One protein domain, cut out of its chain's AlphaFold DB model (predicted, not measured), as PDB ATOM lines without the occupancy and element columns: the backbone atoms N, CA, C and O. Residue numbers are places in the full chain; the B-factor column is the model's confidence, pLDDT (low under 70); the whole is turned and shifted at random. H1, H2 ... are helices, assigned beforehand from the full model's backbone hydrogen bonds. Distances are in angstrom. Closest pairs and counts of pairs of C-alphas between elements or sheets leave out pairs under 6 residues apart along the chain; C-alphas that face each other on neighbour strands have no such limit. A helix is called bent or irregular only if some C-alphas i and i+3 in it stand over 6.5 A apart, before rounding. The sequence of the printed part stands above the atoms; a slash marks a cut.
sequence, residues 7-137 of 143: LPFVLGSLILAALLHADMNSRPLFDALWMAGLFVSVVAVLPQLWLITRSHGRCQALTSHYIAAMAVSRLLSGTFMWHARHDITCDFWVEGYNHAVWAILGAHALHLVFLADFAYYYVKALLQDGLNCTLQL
ATOM      1  N   LEU A   7     144.917 184.388 159.517       95.56
ATOM      2  CA  LEU A   7     144.203 184.950 158.367       95.56
ATOM      3  C   LEU A   7     142.754 184.435 158.215       95.56
ATOM      4  O   LEU A   7     141.867 185.272 158.051       95.56
ATOM      5  N   PRO A   8     142.458 183.121 158.320       97.25
ATOM      6  CA  PRO A   8     141.083 182.627 158.251       97.25
ATOM      7  C   PRO A   8     140.166 183.220 159.327       97.25
ATOM      8  O   PRO A   8     139.016 183.534 159.032       97.25
ATOM      9  N   PHE A   9     140.671 183.422 160.549       97.25
ATOM     10  CA  PHE A   9     139.889 184.023 161.630       97.25
ATOM     11  C   PHE A   9     139.568 185.487 161.341       97.25
ATOM     12  O   PHE A   9     138.430 185.910 161.522       97.25
ATOM     13  N   VAL A  10     140.546 186.251 160.845       96.94
ATOM     14  CA  VAL A  10     140.330 187.655 160.469       96.94
ATOM     15  C   VAL A  10     139.307 187.752 159.339       96.94
ATOM     16  O   VAL A  10     138.340 188.497 159.466       96.94
ATOM     17  N   LEU A  11     139.469 186.973 158.265       97.88
ATOM     18  CA  LEU A  11     138.527 186.978 157.141       97.88
ATOM     19  C   LEU A  11     137.118 186.560 157.575       97.88
ATOM     20  O   LEU A  11     136.149 187.216 157.200       97.88
ATOM     21  N   GLY A  12     137.008 185.521 158.408       98.12
ATOM     22  CA  GLY A  12     135.737 185.094 158.989       98.12
ATOM     23  C   GLY A  12     135.066 186.207 159.796       98.12
ATOM     24  O   GLY A  12     133.887 186.476 159.588       98.12
ATOM     25  N   SER A  13     135.821 186.914 160.641       98.19
ATOM     26  CA  SER A  13     135.317 188.059 161.407       98.19
ATOM     27  C   SER A  13     134.815 189.194 160.513       98.19
ATOM     28  O   SER A  13     133.761 189.757 160.793       98.19
ATOM     29  N   LEU A  14     135.521 189.515 159.423       98.19
ATOM     30  CA  LEU A  14     135.088 190.556 158.481       98.19
ATOM     31  C   LEU A  14     133.795 190.169 157.754       98.19
ATOM     32  O   LEU A  14     132.883 190.986 157.646       98.19
ATOM     33  N   ILE A  15     133.702 188.921 157.284       98.31
ATOM     34  CA  ILE A  15     132.511 188.413 156.589       98.31
ATOM     35  C   ILE A  15     131.316 188.393 157.542       98.31
ATOM     36  O   ILE A  15     130.254 188.911 157.207       98.31
ATOM     37  N   LEU A  16     131.487 187.836 158.744       98.06
ATOM     38  CA  LEU A  16     130.419 187.781 159.741       98.06
ATOM     39  C   LEU A  16     129.960 189.178 160.151       98.06
ATOM     40  O   LEU A  16     128.765 189.386 160.319       98.06
ATOM     41  N   ALA A  17     130.877 190.136 160.284       97.81
ATOM     42  CA  ALA A  17     130.527 191.510 160.617       97.81
ATOM     43  C   ALA A  17     129.739 192.202 159.502       97.81
ATOM     44  O   ALA A  17     128.770 192.890 159.793       97.81
ATOM     45  N   ALA A  18     130.105 191.985 158.236       96.75
ATOM     46  CA  ALA A  18     129.359 192.515 157.097       96.75
ATOM     47  C   ALA A  18     127.938 191.936 156.988       96.75
ATOM     48  O   ALA A  18     127.066 192.577 156.415       96.75
ATOM     49  N   LEU A  19     127.702 190.737 157.527       96.31
ATOM     50  CA  LEU A  19     126.371 190.139 157.581       96.31
ATOM     51  C   LEU A  19     125.596 190.639 158.807       96.31
ATOM     52  O   LEU A  19     124.476 191.110 158.678       96.31
ATOM     53  N   LEU A  20     126.190 190.550 159.996       97.12
ATOM     54  CA  LEU A  20     125.480 190.674 161.271       97.12
ATOM     55  C   LEU A  20     125.425 192.102 161.843       97.12
ATOM     56  O   LEU A  20     125.062 192.254 163.009       97.12
ATOM     57  N   HIS A  21     125.859 193.126 161.099       95.31
ATOM     58  CA  HIS A  21     126.005 194.484 161.632       95.31
ATOM     59  C   HIS A  21     124.680 195.107 162.097       95.31
ATOM     60  O   HIS A  21     123.602 194.821 161.586       95.31
ATOM     61  N   ALA A  22     124.783 196.007 163.078       94.25
ATOM     62  CA  ALA A  22     123.682 196.879 163.478       94.25
ATOM     63  C   ALA A  22     123.434 197.970 162.419       94.25
ATOM     64  O   ALA A  22     124.256 198.159 161.527       94.25
ATOM     65  N   ASP A  23     122.335 198.708 162.533       92.62
ATOM     66  CA  ASP A  23     122.116 199.952 161.783       92.62
ATOM     67  C   ASP A  23     121.842 201.080 162.775       92.62
ATOM     68  O   ASP A  23     120.704 201.281 163.196       92.62
ATOM     69  N   MET A  24     122.901 201.755 163.227       88.25
ATOM     70  CA  MET A  24     122.807 202.788 164.273       88.25
ATOM     71  C   MET A  24     123.023 204.203 163.745       88.25
ATOM     72  O   MET A  24     122.569 205.169 164.358       88.25
ATOM     73  N   ASN A  25     123.748 204.352 162.639       87.06
ATOM     74  CA  ASN A  25     124.089 205.659 162.074       87.06
ATOM     75  C   ASN A  25     123.669 205.806 160.603       87.06
ATOM     76  O   ASN A  25     124.067 206.786 159.964       87.06
ATOM     77  N   SER A  26     122.895 204.853 160.063       85.19
ATOM     78  CA  SER A  26     122.495 204.797 158.650       85.19
ATOM     79  C   SER A  26     123.685 204.789 157.685       85.19
ATOM     80  O   SER A  26     123.593 205.251 156.542       85.19
ATOM     81  N   ARG A  27     124.843 204.298 158.144       91.88
ATOM     82  CA  ARG A  27     126.052 204.107 157.343       91.88
ATOM     83  C   ARG A  27     126.554 202.671 157.531       91.88
ATOM     84  O   ARG A  27     127.471 202.440 158.324       91.88
ATOM     85  N   PRO A  28     126.051 201.716 156.727       90.81
ATOM     86  CA  PRO A  28     126.294 200.286 156.935       90.81
ATOM     87  C   PRO A  28     127.782 199.916 156.938       90.81
ATOM     88  O   PRO A  28     128.201 199.024 157.665       90.81
ATOM     89  N   LEU A  29     128.623 200.649 156.193       94.31
ATOM     90  CA  LEU A  29     130.072 200.446 156.221       94.31
ATOM     91  C   LEU A  29     130.675 200.687 157.614       94.31
ATOM     92  O   LEU A  29     131.515 199.907 158.053       94.31
ATOM     93  N   PHE A  30     130.289 201.762 158.303       95.19
ATOM     94  CA  PHE A  30     130.856 202.079 159.617       95.19
ATOM     95  C   PHE A  30     130.322 201.142 160.696       95.19
ATOM     96  O   PHE A  30     131.090 200.729 161.566       95.19
ATOM     97  N   ASP A  31     129.057 200.744 160.591       94.94
ATOM     98  CA  ASP A  31     128.459 199.781 161.513       94.94
ATOM     99  C   ASP A  31     129.088 198.388 161.350       94.94
ATOM    100  O   ASP A  31     129.463 197.749 162.340       94.94
ATOM    101  N   ALA A  32     129.336 197.959 160.108       96.50
ATOM    102  CA  ALA A  32     130.081 196.738 159.819       96.50
ATOM    103  C   ALA A  32     131.538 196.811 160.298       96.50
ATOM    104  O   ALA A  32     132.039 195.841 160.861       96.50
ATOM    105  N   LEU A  33     132.228 197.945 160.133       97.06
ATOM    106  CA  LEU A  33     133.601 198.112 160.628       97.06
ATOM    107  C   LEU A  33     133.680 198.059 162.158       97.06
ATOM    108  O   LEU A  33     134.614 197.465 162.703       97.06
ATOM    109  N   TRP A  34     132.706 198.643 162.857       97.56
ATOM    110  CA  TRP A  34     132.636 198.556 164.313       97.56
ATOM    111  C   TRP A  34     132.422 197.106 164.770       97.56
ATOM    112  O   TRP A  34     133.171 196.606 165.617       97.56
ATOM    113  N   MET A  35     131.476 196.397 164.142       98.00
ATOM    114  CA  MET A  35     131.219 194.979 164.413       98.00
ATOM    115  C   MET A  35     132.444 194.108 164.094       98.00
ATOM    116  O   MET A  35     132.810 193.221 164.867       98.00
ATOM    117  N   ALA A  36     133.137 194.396 162.991       98.38
ATOM    118  CA  ALA A  36     134.370 193.721 162.608       98.38
ATOM    119  C   ALA A  36     135.456 193.914 163.668       98.38
ATOM    120  O   ALA A  36     136.107 192.945 164.053       98.38
ATOM    121  N   GLY A  37     135.619 195.134 164.185       98.31
ATOM    122  CA  GLY A  37     136.538 195.420 165.284       98.31
ATOM    123  C   GLY A  37     136.238 194.586 166.532       98.31
ATOM    124  O   GLY A  37     137.165 194.042 167.143       98.31
ATOM    125  N   LEU A  38     134.957 194.413 166.877       98.38
ATOM    126  CA  LEU A  38     134.536 193.535 167.969       98.38
ATOM    127  C   LEU A  38     134.921 192.074 167.691       98.38
ATOM    128  O   LEU A  38     135.617 191.472 168.510       98.38
ATOM    129  N   PHE A  39     134.537 191.512 166.543       98.62
ATOM    130  CA  PHE A  39     134.806 190.106 166.209       98.62
ATOM    131  C   PHE A  39     136.302 189.806 166.079       98.62
ATOM    132  O   PHE A  39     136.786 188.814 166.627       98.62
ATOM    133  N   VAL A  40     137.064 190.688 165.425       98.44
ATOM    134  CA  VAL A  40     138.529 190.590 165.338       98.44
ATOM    135  C   VAL A  40     139.151 190.619 166.733       98.44
ATOM    136  O   VAL A  40     140.037 189.815 167.010       98.44
ATOM    137  N   SER A  41     138.656 191.466 167.642       97.81
ATOM    138  CA  SER A  41     139.156 191.509 169.023       97.81
ATOM    139  C   SER A  41     138.947 190.192 169.772       97.81
ATOM    140  O   SER A  41     139.782 189.842 170.599       97.81
ATOM    141  N   VAL A  42     137.858 189.459 169.503       97.81
ATOM    142  CA  VAL A  42     137.614 188.134 170.104       97.81
ATOM    143  C   VAL A  42     138.650 187.120 169.622       97.81
ATOM    144  O   VAL A  42     139.257 186.420 170.430       97.81
ATOM    145  N   VAL A  43     138.885 187.051 168.310       97.25
ATOM    146  CA  VAL A  43     139.815 186.064 167.737       97.25
ATOM    147  C   VAL A  43     141.288 186.444 167.916       97.25
ATOM    148  O   VAL A  43     142.148 185.569 167.872       97.25
ATOM    149  N   ALA A  44     141.597 187.717 168.180       96.31
ATOM    150  CA  ALA A  44     142.960 188.199 168.430       96.31
ATOM    151  C   ALA A  44     143.612 187.583 169.682       96.31
ATOM    152  O   ALA A  44     144.834 187.593 169.803       96.31
ATOM    153  N   VAL A  45     142.820 187.013 170.593       95.56
ATOM    154  CA  VAL A  45     143.319 186.282 171.768       95.56
ATOM    155  C   VAL A  45     143.853 184.887 171.413       95.56
ATOM    156  O   VAL A  45     144.707 184.352 172.124       95.56
ATOM    157  N   LEU A  46     143.395 184.289 170.309       94.81
ATOM    158  CA  LEU A  46     143.685 182.891 169.974       94.81
ATOM    159  C   LEU A  46     145.179 182.576 169.785       94.81
ATOM    160  O   LEU A  46     145.602 181.550 170.318       94.81
ATOM    161  N   PRO A  47     146.005 183.400 169.103       94.00
ATOM    162  CA  PRO A  47     147.441 183.126 168.978       94.00
ATOM    163  C   PRO A  47     148.142 183.072 170.339       94.00
ATOM    164  O   PRO A  47     148.961 182.191 170.598       94.00
ATOM    165  N   GLN A  48     147.758 183.962 171.259       93.25
ATOM    166  CA  GLN A  48     148.336 183.988 172.598       93.25
ATOM    167  C   GLN A  48     147.942 182.745 173.408       93.25
ATOM    168  O   GLN A  48     148.798 182.152 174.068       93.25
ATOM    169  N   LEU A  49     146.677 182.316 173.340       91.88
ATOM    170  CA  LEU A  49     146.242 181.064 173.970       91.88
ATOM    171  C   LEU A  49     146.953 179.856 173.355       91.88
ATOM    172  O   LEU A  49     147.462 179.009 174.085       91.88
ATOM    173  N   TRP A  50     147.074 179.817 172.026       93.06
ATOM    174  CA  TRP A  50     147.802 178.775 171.304       93.06
ATOM    175  C   TRP A  50     149.255 178.664 171.768       93.06
ATOM    176  O   TRP A  50     149.735 177.566 172.065       93.06
ATOM    177  N   LEU A  51     149.951 179.798 171.879       93.00
ATOM    178  CA  LEU A  51     151.331 179.846 172.346       93.00
ATOM    179  C   LEU A  51     151.464 179.320 173.780       93.00
ATOM    180  O   LEU A  51     152.395 178.563 174.065       93.00
ATOM    181  N   ILE A  52     150.535 179.679 174.667       90.94
ATOM    182  CA  ILE A  52     150.523 179.196 176.053       90.94
ATOM    183  C   ILE A  52     150.297 177.678 176.091       90.94
ATOM    184  O   ILE A  52     151.054 176.966 176.757       90.94
ATOM    185  N   THR A  53     149.330 177.155 175.332       88.75
ATOM    186  CA  THR A  53     149.089 175.707 175.223       88.75
ATOM    187  C   THR A  53     150.328 174.974 174.700       88.75
ATOM    188  O   THR A  53     150.732 173.956 175.262       88.75
ATOM    189  N   ARG A  54     150.998 175.519 173.678       89.69
ATOM    190  CA  ARG A  54     152.255 174.971 173.133       89.69
ATOM    191  C   ARG A  54     153.438 175.076 174.093       89.69
ATOM    192  O   ARG A  54     154.391 174.318 173.953       89.69
ATOM    193  N   SER A  55     153.371 175.980 175.063       88.88
ATOM    194  CA  SER A  55     154.389 176.172 176.100       88.88
ATOM    195  C   SER A  55     154.088 175.362 177.367       88.88
ATOM    196  O   SER A  55     154.558 175.715 178.447       88.88
ATOM    197  N   HIS A  56     153.290 174.291 177.256       86.12
ATOM    198  CA  HIS A  56     152.846 173.457 178.380       86.12
ATOM    199  C   HIS A  56     152.165 174.265 179.496       86.12
ATOM    200  O   HIS A  56     152.379 174.026 180.686       86.12
ATOM    201  N   GLY A  57     151.371 175.265 179.107       83.44
ATOM    202  CA  GLY A  57     150.625 176.108 180.036       83.44
ATOM    203  C   GLY A  57     151.470 177.156 180.759       83.44
ATOM    204  O   GLY A  57     150.945 177.830 181.641       83.44
ATOM    205  N   ARG A  58     152.756 177.316 180.418       85.62
ATOM    206  CA  ARG A  58     153.612 178.356 181.003       85.62
ATOM    207  C   ARG A  58     153.267 179.718 180.415       85.62
ATOM    208  O   ARG A  58     153.267 179.898 179.198       85.62
ATOM    209  N   CYS A  59     153.032 180.686 181.289       88.00
ATOM    210  CA  CYS A  59     152.770 182.069 180.928       88.00
ATOM    211  C   CYS A  59     153.591 183.002 181.826       88.00
ATOM    212  O   CYS A  59     153.634 182.848 183.048       88.00
ATOM    213  N   GLN A  60     154.270 183.971 181.213       88.94
ATOM    214  CA  GLN A  60     155.037 184.976 181.944       88.94
ATOM    215  C   GLN A  60     154.104 185.843 182.798       88.94
ATOM    216  O   GLN A  60     152.983 186.142 182.386       88.94
ATOM    217  N   ALA A  61     154.592 186.310 183.952       88.19
ATOM    218  CA  ALA A  61     153.804 187.112 184.888       88.19
ATOM    219  C   ALA A  61     153.140 188.323 184.203       88.19
ATOM    220  O   ALA A  61     151.923 188.483 184.271       88.19
ATOM    221  N   LEU A  62     153.902 189.130 183.454       91.38
ATOM    222  CA  LEU A  62     153.368 190.309 182.758       91.38
ATOM    223  C   LEU A  62     152.275 189.951 181.741       91.38
ATOM    224  O   LEU A  62     151.229 190.596 181.701       91.38
ATOM    225  N   THR A  63     152.492 188.901 180.946       92.50
ATOM    226  CA  THR A  63     151.492 188.399 179.998       92.50
ATOM    227  C   THR A  63     150.233 187.938 180.725       92.50
ATOM    228  O   THR A  63     149.128 188.184 180.248       92.50
ATOM    229  N   SER A  64     150.376 187.328 181.903       92.00
ATOM    230  CA  SER A  64     149.227 186.877 182.682       92.00
ATOM    231  C   SER A  64     148.386 188.024 183.239       92.00
ATOM    232  O   SER A  64     147.163 188.005 183.091       92.00
ATOM    233  N   HIS A  65     149.036 189.077 183.745       93.38
ATOM    234  CA  HIS A  65     148.382 190.324 184.152       93.38
ATOM    235  C   HIS A  65     147.647 190.980 182.985       93.38
ATOM    236  O   HIS A  65     146.509 191.421 183.136       93.38
ATOM    237  N   TYR A  66     148.269 191.008 181.804       94.69
ATOM    238  CA  TYR A  66     147.654 191.542 180.590       94.69
ATOM    239  C   TYR A  66     146.378 190.781 180.200       94.69
ATOM    240  O   TYR A  66     145.341 191.407 179.968       94.69
ATOM    241  N   ILE A  67     146.423 189.445 180.170       94.38
ATOM    242  CA  ILE A  67     145.256 188.616 179.829       94.38
ATOM    243  C   ILE A  67     144.152 188.781 180.887       94.38
ATOM    244  O   ILE A  67     142.979 188.920 180.535       94.38
ATOM    245  N   ALA A  68     144.507 188.846 182.173       93.44
ATOM    246  CA  ALA A  68     143.550 189.086 183.252       93.44
ATOM    247  C   ALA A  68     142.872 190.464 183.131       93.44
ATOM    248  O   ALA A  68     141.645 190.566 183.196       93.44
ATOM    249  N   ALA A  69     143.647 191.526 182.885       95.69
ATOM    250  CA  ALA A  69     143.114 192.869 182.659       95.69
ATOM    251  C   ALA A  69     142.208 192.923 181.416       95.69
ATOM    252  O   ALA A  69     141.162 193.580 181.428       95.69
ATOM    253  N   MET A  70     142.566 192.193 180.356       96.50
ATOM    254  CA  MET A  70     141.723 192.050 179.173       96.50
ATOM    255  C   MET A  70     140.391 191.373 179.508       96.50
ATOM    256  O   MET A  70     139.348 191.897 179.118       96.50
ATOM    257  N   ALA A  71     140.398 190.271 180.264       96.00
ATOM    258  CA  ALA A  71     139.178 189.579 180.682       96.00
ATOM    259  C   ALA A  71     138.230 190.517 181.446       96.00
ATOM    260  O   ALA A  71     137.044 190.600 181.120       96.00
ATOM    261  N   VAL A  72     138.765 191.307 182.386       96.69
ATOM    262  CA  VAL A  72     137.996 192.337 183.105       96.69
ATOM    263  C   VAL A  72     137.436 193.382 182.138       96.69
ATOM    264  O   VAL A  72     136.245 193.690 182.187       96.69
ATOM    265  N   SER A  73     138.248 193.890 181.205       97.69
ATOM    266  CA  SER A  73     137.782 194.839 180.185       97.69
ATOM    267  C   SER A  73     136.624 194.275 179.354       97.69
ATOM    268  O   SER A  73     135.642 194.976 179.103       97.69
ATOM    269  N   ARG A  74     136.710 193.008 178.924       97.00
ATOM    270  CA  ARG A  74     135.656 192.359 178.130       97.00
ATOM    271  C   ARG A  74     134.389 192.112 178.939       97.00
ATOM    272  O   ARG A  74     133.308 192.295 178.384       97.00
ATOM    273  N   LEU A  75     134.508 191.781 180.225       97.56
ATOM    274  CA  LEU A  75     133.370 191.637 181.134       97.56
ATOM    275  C   LEU A  75     132.618 192.964 181.303       97.56
ATOM    276  O   LEU A  75     131.397 193.008 181.150       97.56
ATOM    277  N   LEU A  76     133.347 194.052 181.560       98.19
ATOM    278  CA  LEU A  76     132.769 195.391 181.699       98.19
ATOM    279  C   LEU A  76     132.094 195.844 180.399       98.19
ATOM    280  O   LEU A  76     130.949 196.293 180.421       98.19
ATOM    281  N   SER A  77     132.764 195.657 179.258       98.06
ATOM    282  CA  SER A  77     132.197 195.983 177.945       98.06
ATOM    283  C   SER A  77     130.957 195.145 177.626       98.06
ATOM    284  O   SER A  77     129.974 195.687 177.130       98.06
ATOM    285  N   GLY A  78     130.976 193.844 177.928       98.00
ATOM    286  CA  GLY A  78     129.828 192.962 177.726       98.00
ATOM    287  C   GLY A  78     128.644 193.337 178.616       98.00
ATOM    288  O   GLY A  78     127.507 193.330 178.157       98.00
ATOM    289  N   THR A  79     128.909 193.746 179.860       98.44
ATOM    290  CA  THR A  79     127.883 194.239 180.796       98.44
ATOM    291  C   THR A  79     127.247 195.529 180.287       98.44
ATOM    292  O   THR A  79     126.025 195.671 180.295       98.44
ATOM    293  N   PHE A  80     128.065 196.456 179.784       98.00
ATOM    294  CA  PHE A  80     127.568 197.667 179.144       98.00
ATOM    295  C   PHE A  80     126.686 197.337 177.932       98.00
ATOM    296  O   PHE A  80     125.558 197.821 177.854       98.00
ATOM    297  N   MET A  81     127.152 196.462 177.035       97.62
ATOM    298  CA  MET A  81     126.390 196.058 175.846       97.62
ATOM    299  C   MET A  81     125.106 195.316 176.195       97.62
ATOM    300  O   MET A  81     124.095 195.492 175.520       97.62
ATOM    301  N   TRP A  82     125.102 194.539 177.281       97.81
ATOM    302  CA  TRP A  82     123.872 193.977 177.819       97.81
ATOM    303  C   TRP A  82     122.892 195.096 178.140       97.81
ATOM    304  O   TRP A  82     121.779 195.065 177.636       97.81
ATOM    305  N   HIS A  83     123.269 196.113 178.911       97.44
ATOM    306  CA  HIS A  83     122.344 197.199 179.251       97.44
ATOM    307  C   HIS A  83     121.906 198.041 178.047       97.44
ATOM    308  O   HIS A  83     120.718 198.333 177.940       97.44
ATOM    309  N   ALA A  84     122.815 198.341 177.119       95.56
ATOM    310  CA  ALA A  84     122.536 199.132 175.918       95.56
ATOM    311  C   ALA A  84     121.745 198.376 174.831       95.56
ATOM    312  O   ALA A  84     121.336 198.972 173.841       95.56
ATOM    313  N   ARG A  85     121.509 197.063 174.988       95.88
ATOM    314  CA  ARG A  85     120.926 196.200 173.943       95.88
ATOM    315  C   ARG A  85     119.583 196.669 173.382       95.88
ATOM    316  O   ARG A  85     119.259 196.335 172.250       95.88
ATOM    317  N   HIS A  86     118.798 197.393 174.176       94.56
ATOM    318  CA  HIS A  86     117.478 197.884 173.769       94.56
ATOM    319  C   HIS A  86     117.554 199.123 172.870       94.56
ATOM    320  O   HIS A  86     116.587 199.411 172.175       94.56
ATOM    321  N   ASP A  87     118.701 199.807 172.851       94.00
ATOM    322  CA  ASP A  87     118.945 201.002 172.039       94.00
ATOM    323  C   ASP A  87     119.620 200.670 170.694       94.00
ATOM    324  O   ASP A  87     119.801 201.542 169.846       94.00
ATOM    325  N   ILE A  88     120.018 199.409 170.491       94.38
ATOM    326  CA  ILE A  88     120.680 198.947 169.269       94.38
ATOM    327  C   ILE A  88     119.613 198.558 168.247       94.38
ATOM    328  O   ILE A  88     118.803 197.666 168.491       94.38
ATOM    329  N   THR A  89     119.651 199.178 167.074       93.94
ATOM    330  CA  THR A  89     118.758 198.909 165.939       93.94
ATOM    331  C   THR A  89     119.465 198.107 164.844       93.94
ATOM    332  O   THR A  89     120.693 198.067 164.786       93.94
ATOM    333  N   CYS A  90     118.705 197.428 163.984       93.62
ATOM    334  CA  CYS A  90     119.227 196.753 162.793       93.62
ATOM    335  C   CYS A  90     118.138 196.584 161.730       93.62
ATOM    336  O   CYS A  90     116.956 196.488 162.070       93.62
ATOM    337  N   ASP A  91     118.551 196.416 160.475       91.50
ATOM    338  CA  ASP A  91     117.676 195.936 159.407       91.50
ATOM    339  C   ASP A  91     117.373 194.449 159.616       91.50
ATOM    340  O   ASP A  91     118.210 193.571 159.404       91.50
ATOM    341  N   PHE A  92     116.169 194.150 160.096       89.06
ATOM    342  CA  PHE A  92     115.811 192.797 160.504       89.06
ATOM    343  C   PHE A  92     115.863 191.798 159.341       89.06
ATOM    344  O   PHE A  92     115.124 191.912 158.367       89.06
ATOM    345  N   TRP A  93     116.663 190.742 159.496       90.44
ATOM    346  CA  TRP A  93     116.588 189.560 158.631       90.44
ATOM    347  C   TRP A  93     115.282 188.786 158.821       90.44
ATOM    348  O   TRP A  93     114.748 188.200 157.884       90.44
ATOM    349  N   VAL A  94     114.800 188.762 160.066       93.19
ATOM    350  CA  VAL A  94     113.552 188.134 160.493       93.19
ATOM    351  C   VAL A  94     112.816 189.150 161.351       93.19
ATOM    352  O   VAL A  94     113.377 189.660 162.321       93.19
ATOM    353  N   GLU A  95     111.575 189.457 160.985       91.75
ATOM    354  CA  GLU A  95     110.761 190.460 161.669       91.75
ATOM    355  C   GLU A  95     110.683 190.185 163.180       91.75
ATOM    356  O   GLU A  95     110.448 189.058 163.618       91.75
ATOM    357  N   GLY A  96     110.941 191.217 163.989       89.94
ATOM    358  CA  GLY A  96     110.964 191.113 165.451       89.94
ATOM    359  C   GLY A  96     112.233 190.489 166.049       89.94
ATOM    360  O   GLY A  96     112.326 190.389 167.274       89.94
ATOM    361  N   TYR A  97     113.226 190.100 165.240       93.12
ATOM    362  CA  TYR A  97     114.483 189.518 165.716       93.12
ATOM    363  C   TYR A  97     115.703 190.390 165.393       93.12
ATOM    364  O   TYR A  97     116.183 190.453 164.259       93.12
ATOM    365  N   ASN A  98     116.267 191.010 166.432       95.75
ATOM    366  CA  ASN A  98     117.483 191.813 166.330       95.75
ATOM    367  C   ASN A  98     118.744 190.935 166.359       95.75
ATOM    368  O   ASN A  98     119.327 190.673 167.412       95.75
ATOM    369  N   HIS A  99     119.154 190.457 165.188       96.62
ATOM    370  CA  HIS A  99     120.329 189.603 165.034       96.62
ATOM    371  C   HIS A  99     121.636 190.297 165.460       96.62
ATOM    372  O   HIS A  99     122.512 189.633 166.014       96.62
ATOM    373  N   ALA A 100     121.750 191.617 165.270       97.06
ATOM    374  CA  ALA A 100     122.947 192.381 165.611       97.06
ATOM    375  C   ALA A 100     123.206 192.407 167.123       97.06
ATOM    376  O   ALA A 100     124.326 192.144 167.567       97.06
ATOM    377  N   VAL A 101     122.164 192.630 167.932       97.38
ATOM    378  CA  VAL A 101     122.249 192.558 169.403       97.38
ATOM    379  C   VAL A 101     122.778 191.201 169.854       97.38
ATOM    380  O   VAL A 101     123.719 191.128 170.648       97.38
ATOM    381  N   TRP A 102     122.206 190.114 169.337       97.62
ATOM    382  CA  TRP A 102     122.619 188.767 169.726       97.62
ATOM    383  C   TRP A 102     124.029 188.426 169.247       97.62
ATOM    384  O   TRP A 102     124.762 187.753 169.972       97.62
ATOM    385  N   ALA A 103     124.447 188.935 168.088       98.06
ATOM    386  CA  ALA A 103     125.813 188.787 167.603       98.06
ATOM    387  C   ALA A 103     126.828 189.523 168.500       98.06
ATOM    388  O   ALA A 103     127.859 188.948 168.855       98.06
ATOM    389  N   ILE A 104     126.518 190.749 168.939       98.38
ATOM    390  CA  ILE A 104     127.361 191.531 169.864       98.38
ATOM    391  C   ILE A 104     127.494 190.820 171.213       98.38
ATOM    392  O   ILE A 104     128.604 190.618 171.715       98.38
ATOM    393  N   LEU A 105     126.368 190.408 171.802       98.38
ATOM    394  CA  LEU A 105     126.361 189.705 173.087       98.38
ATOM    395  C   LEU A 105     127.060 188.345 172.987       98.38
ATOM    396  O   LEU A 105     127.842 187.992 173.870       98.38
ATOM    397  N   GLY A 106     126.837 187.621 171.890       98.38
ATOM    398  CA  GLY A 106     127.511 186.363 171.590       98.38
ATOM    399  C   GLY A 106     129.024 186.528 171.469       98.38
ATOM    400  O   GLY A 106     129.766 185.736 172.046       98.38
ATOM    401  N   ALA A 107     129.501 187.586 170.809       98.44
ATOM    402  CA  ALA A 107     130.928 187.887 170.710       98.44
ATOM    403  C   ALA A 107     131.554 188.181 172.084       98.44
ATOM    404  O   ALA A 107     132.624 187.655 172.396       98.44
ATOM    405  N   HIS A 108     130.882 188.960 172.937       98.44
ATOM    406  CA  HIS A 108     131.344 189.189 174.311       98.44
ATOM    407  C   HIS A 108     131.375 187.902 175.141       98.44
ATOM    408  O   HIS A 108     132.372 187.642 175.819       98.44
ATOM    409  N   ALA A 109     130.327 187.080 175.058       98.12
ATOM    410  CA  ALA A 109     130.268 185.798 175.751       98.12
ATOM    411  C   ALA A 109     131.381 184.849 175.278       98.12
ATOM    412  O   ALA A 109     132.093 184.283 176.104       98.12
ATOM    413  N   LEU A 110     131.590 184.734 173.964       98.00
ATOM    414  CA  LEU A 110     132.644 183.903 173.381       98.00
ATOM    415  C   LEU A 110     134.038 184.351 173.833       98.00
ATOM    416  O   LEU A 110     134.867 183.517 174.192       98.00
ATOM    417  N   HIS A 111     134.283 185.662 173.884       97.50
ATOM    418  CA  HIS A 111     135.544 186.202 174.389       97.50
ATOM    419  C   HIS A 111     135.785 185.794 175.848       97.50
ATOM    420  O   HIS A 111     136.877 185.350 176.198       97.50
ATOM    421  N   LEU A 112     134.762 185.900 176.700       96.69
ATOM    422  CA  LEU A 112     134.864 185.478 178.096       96.69
ATOM    423  C   LEU A 112     135.093 183.969 178.218       96.69
ATOM    424  O   LEU A 112     135.902 183.562 179.044       96.69
ATOM    425  N   VAL A 113     134.456 183.152 177.374       96.31
ATOM    426  CA  VAL A 113     134.682 181.698 177.334       96.31
ATOM    427  C   VAL A 113     136.134 181.372 176.986       96.31
ATOM    428  O   VAL A 113     136.749 180.570 177.685       96.31
ATOM    429  N   PHE A 114     136.717 182.019 175.972       94.94
ATOM    430  CA  PHE A 114     138.133 181.822 175.628       94.94
ATOM    431  C   PHE A 114     139.083 182.178 176.775       94.94
ATOM    432  O   PHE A 114     140.143 181.570 176.907       94.94
ATOM    433  N   LEU A 115     138.704 183.137 177.617       94.31
ATOM    434  CA  LEU A 115     139.516 183.603 178.740       94.31
ATOM    435  C   LEU A 115     139.188 182.912 180.073       94.31
ATOM    436  O   LEU A 115     139.914 183.121 181.042       94.31
ATOM    437  N   ALA A 116     138.123 182.109 180.150       91.69
ATOM    438  CA  ALA A 116     137.583 181.602 181.412       91.69
ATOM    439  C   ALA A 116     138.561 180.676 182.147       91.69
ATOM    440  O   ALA A 116     138.830 180.881 183.332       91.69
ATOM    441  N   ASP A 117     139.121 179.696 181.435       88.56
ATOM    442  CA  ASP A 117     140.079 178.742 182.002       88.56
ATOM    443  C   ASP A 117     141.336 179.466 182.504       88.56
ATOM    444  O   ASP A 117     141.748 179.328 183.657       88.56
ATOM    445  N   PHE A 118     141.868 180.367 181.673       90.12
ATOM    446  CA  PHE A 118     142.991 181.221 182.041       90.12
ATOM    447  C   PHE A 118     142.705 182.043 183.306       90.12
ATOM    448  O   PHE A 118     143.528 182.083 184.222       90.12
ATOM    449  N   ALA A 119     141.543 182.699 183.368       89.44
ATOM    450  CA  ALA A 119     141.160 183.552 184.487       89.44
ATOM    451  C   ALA A 119     141.058 182.764 185.801       89.44
ATOM    452  O   ALA A 119     141.512 183.254 186.836       89.44
ATOM    453  N   TYR A 120     140.524 181.538 185.762       89.56
ATOM    454  CA  TYR A 120     140.453 180.660 186.931       89.56
ATOM    455  C   TYR A 120     141.845 180.364 187.505       89.56
ATOM    456  O   TYR A 120     142.101 180.618 188.687       89.56
ATOM    457  N   TYR A 121     142.767 179.879 186.670       88.06
ATOM    458  CA  TYR A 121     144.123 179.554 187.113       88.06
ATOM    459  C   TYR A 121     144.913 180.793 187.532       88.06
ATOM    460  O   TYR A 121     145.675 180.730 188.494       88.06
ATOM    461  N   TYR A 122     144.706 181.924 186.858       90.12
ATOM    462  CA  TYR A 122     145.323 183.189 187.233       90.12
ATOM    463  C   TYR A 122     144.893 183.639 188.635       90.12
ATOM    464  O   TYR A 122     145.748 183.942 189.463       90.12
ATOM    465  N   VAL A 123     143.589 183.627 188.942       90.25
ATOM    466  CA  VAL A 123     143.091 183.981 190.285       90.25
ATOM    467  C   VAL A 123     143.640 183.019 191.335       90.25
ATOM    468  O   VAL A 123     144.076 183.458 192.397       90.25
ATOM    469  N   LYS A 124     143.673 181.717 191.035       89.12
ATOM    470  CA  LYS A 124     144.254 180.716 191.934       89.12
ATOM    471  C   LYS A 124     145.733 181.004 192.229       89.12
ATOM    472  O   LYS A 124     146.097 181.077 193.399       89.12
ATOM    473  N   ALA A 125     146.555 181.219 191.203       87.50
ATOM    474  CA  ALA A 125     147.978 181.524 191.363       87.50
ATOM    475  C   ALA A 125     148.206 182.853 192.100       87.50
ATOM    476  O   ALA A 125     149.056 182.931 192.980       87.50
ATOM    477  N   LEU A 126     147.397 183.878 191.818       89.50
ATOM    478  CA  LEU A 126     147.475 185.170 192.501       89.50
ATOM    479  C   LEU A 126     147.195 185.044 194.007       89.50
ATOM    480  O   LEU A 126     147.859 185.694 194.813       89.50
ATOM    481  N   LEU A 127     146.219 184.214 194.390       90.69
ATOM    482  CA  LEU A 127     145.886 183.965 195.795       90.69
ATOM    483  C   LEU A 127     146.953 183.133 196.523       90.69
ATOM    484  O   LEU A 127     147.088 183.270 197.736       90.69
ATOM    485  N   GLN A 128     147.685 182.274 195.809       88.44
ATOM    486  CA  GLN A 128     148.716 181.403 196.384       88.44
ATOM    487  C   GLN A 128     150.091 182.085 196.455       88.44
ATOM    488  O   GLN A 128     150.728 182.062 197.507       88.44
ATOM    489  N   ASP A 129     150.513 182.732 195.368       86.06
ATOM    490  CA  ASP A 129     151.889 183.201 195.157       86.06
ATOM    491  C   ASP A 129     152.004 184.738 195.054       86.06
ATOM    492  O   ASP A 129     153.104 185.291 194.955       86.06
ATOM    493  N   GLY A 130     150.878 185.462 195.087       86.12
ATOM    494  CA  GLY A 130     150.837 186.922 194.987       86.12
ATOM    495  C   GLY A 130     151.097 187.464 193.573       86.12
ATOM    496  O   GLY A 130     151.072 186.748 192.579       86.12
ATOM    497  N   LEU A 131     151.335 188.777 193.460       83.25
ATOM    498  CA  LEU A 131     151.398 189.496 192.171       83.25
ATOM    499  C   LEU A 131     152.587 189.116 191.272       83.25
ATOM    500  O   LEU A 131     152.544 189.353 190.066       83.25
ATOM    501  N   ASN A 132     153.648 188.541 191.839       79.69
ATOM    502  CA  ASN A 132     154.834 188.116 191.089       79.69
ATOM    503  C   ASN A 132     154.731 186.660 190.596       79.69
ATOM    504  O   ASN A 132     155.740 186.076 190.198       79.69
ATOM    505  N   CYS A 133     153.534 186.063 190.626       74.69
ATOM    506  CA  CYS A 133     153.321 184.681 190.217       74.69
ATOM    507  C   CYS A 133     153.695 184.464 188.740       74.69
ATOM    508  O   CYS A 133     153.291 185.214 187.847       74.69
ATOM    509  N   THR A 134     154.448 183.400 188.468       78.06
ATOM    510  CA  THR A 134     154.577 182.865 187.108       78.06
ATOM    511  C   THR A 134     153.472 181.842 186.923       78.06
ATOM    512  O   THR A 134     153.400 180.875 187.676       78.06
ATOM    513  N   LEU A 135     152.587 182.065 185.952       79.88
ATOM    514  CA  LEU A 135     151.404 181.230 185.804       79.88
ATOM    515  C   LEU A 135     151.745 179.939 185.054       79.88
ATOM    516  O   LEU A 135     152.285 179.972 183.945       79.88
ATOM    517  N   GLN A 136     151.368 178.808 185.643       80.25
ATOM    518  CA  GLN A 136     151.403 177.497 185.008       80.25
ATOM    519  C   GLN A 136     149.987 176.909 185.016       80.25
ATOM    520  O   GLN A 136     149.452 176.574 186.067       80.25
ATOM    521  N   LEU A 137     149.370 176.826 183.836       71.25
ATOM    522  CA  LEU A 137     147.988 176.350 183.669       71.25
ATOM    523  C   LEU A 137     147.865 174.826 183.816       71.25
ATOM    524  O   LEU A 137     146.819 174.315 184.201       71.25
TER     525      LEU A 137
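This is residues 7 to 137 of the 143 residues of the protein "Hypothetical protein" of Alexandrium andersonii (UniProt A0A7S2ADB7). This is an elongated, layered set of helices in which one arm of a long bent helix, H5a, runs between H4 on one side and the helical hairpin of H1 and H2 on the other. H3 follows H2 in nearly the same direction toward one end of the long axis, where the other arm, H5b, turns off beside the beginning of H4; residues 85 to 98 make a long loop at the opposite end. The printed part has 131 residues with five named helices, H1 to H5 in order, and no named strand; its class is all helix. It is only just loose, close to compact, with a radius of gyration of the C-alphas of 17.1 A and spans of 52 by 32 by 20 A.

H1, residues 7 to 20, and H2, residues 28 to 43, touch as a hairpin at a steep tilt of 42 degrees, opposite ways; their closest C-alphas, of Ala 17 and Ala 36, are 4.9 A apart. H3, residues 46 to 54, meets H2 only through their link and touches no helix. H4 spans residues 61 to 84. H5, residues 99 to 129, is one helix by its hydrogen bonds but bent, with C-alphas 114 and 117 7.3 A apart; its arms H5a, residues 99 to 114, and H5b, residues 117 to 129, stand at a steep tilt of 40 degrees. H5 is the hub, touching three other helices. H5a touches H2 with residues 104 to 111 alone, at a shallow tilt of 18 degrees, the same way; the closest C-alphas, of Val 42 and His 111, are 5.1 A apart. H1, with Leu 20 alone, only just touches H5a, with 3 pairs of C-alphas within 8 A, the closest those of Leu 20 and Ala 100 at 5.3 A. H1, H2 and H5a form a bundle, three helices or arms that touch one another. H4 and H5a are a hairpin at a shallow tilt of 24 degrees, opposite ways, with the C-alphas of Gly 78 and His 108 closest at 5.3 A. H4 touches H5b at a steep tilt of 53 degrees, with the C-alphas of Ala 68 and Ala 119 closest at 6.2 A. H2 and H4 are apart. In H1, H2, H3, H4, H5a and H5b every O i to N i+4 pair is within hydrogen-bond range.

H1 begins at C-alpha 7, (144.203, 184.950, 158.367), and is 19.8 A long; H2 is 22.4 A and H3 12.1 A. H4, 34.7 A, begins at C-alpha 61, (153.804, 187.112, 184.888). H5a is 22.1 A long, and H5b, 18.2 A, ends at C-alpha 129, (151.889, 183.201, 195.157).

The C-alphas farthest apart, of Glu 95 and Asp 129, are 53.5 A apart. The link from H4 to H5 is long, 14 residues. Residues 58 to 59 pair antiparallel with residues 135 to 136. The printed part has no cut; its mean pLDDT is 93.3, and no printed residue is under 70.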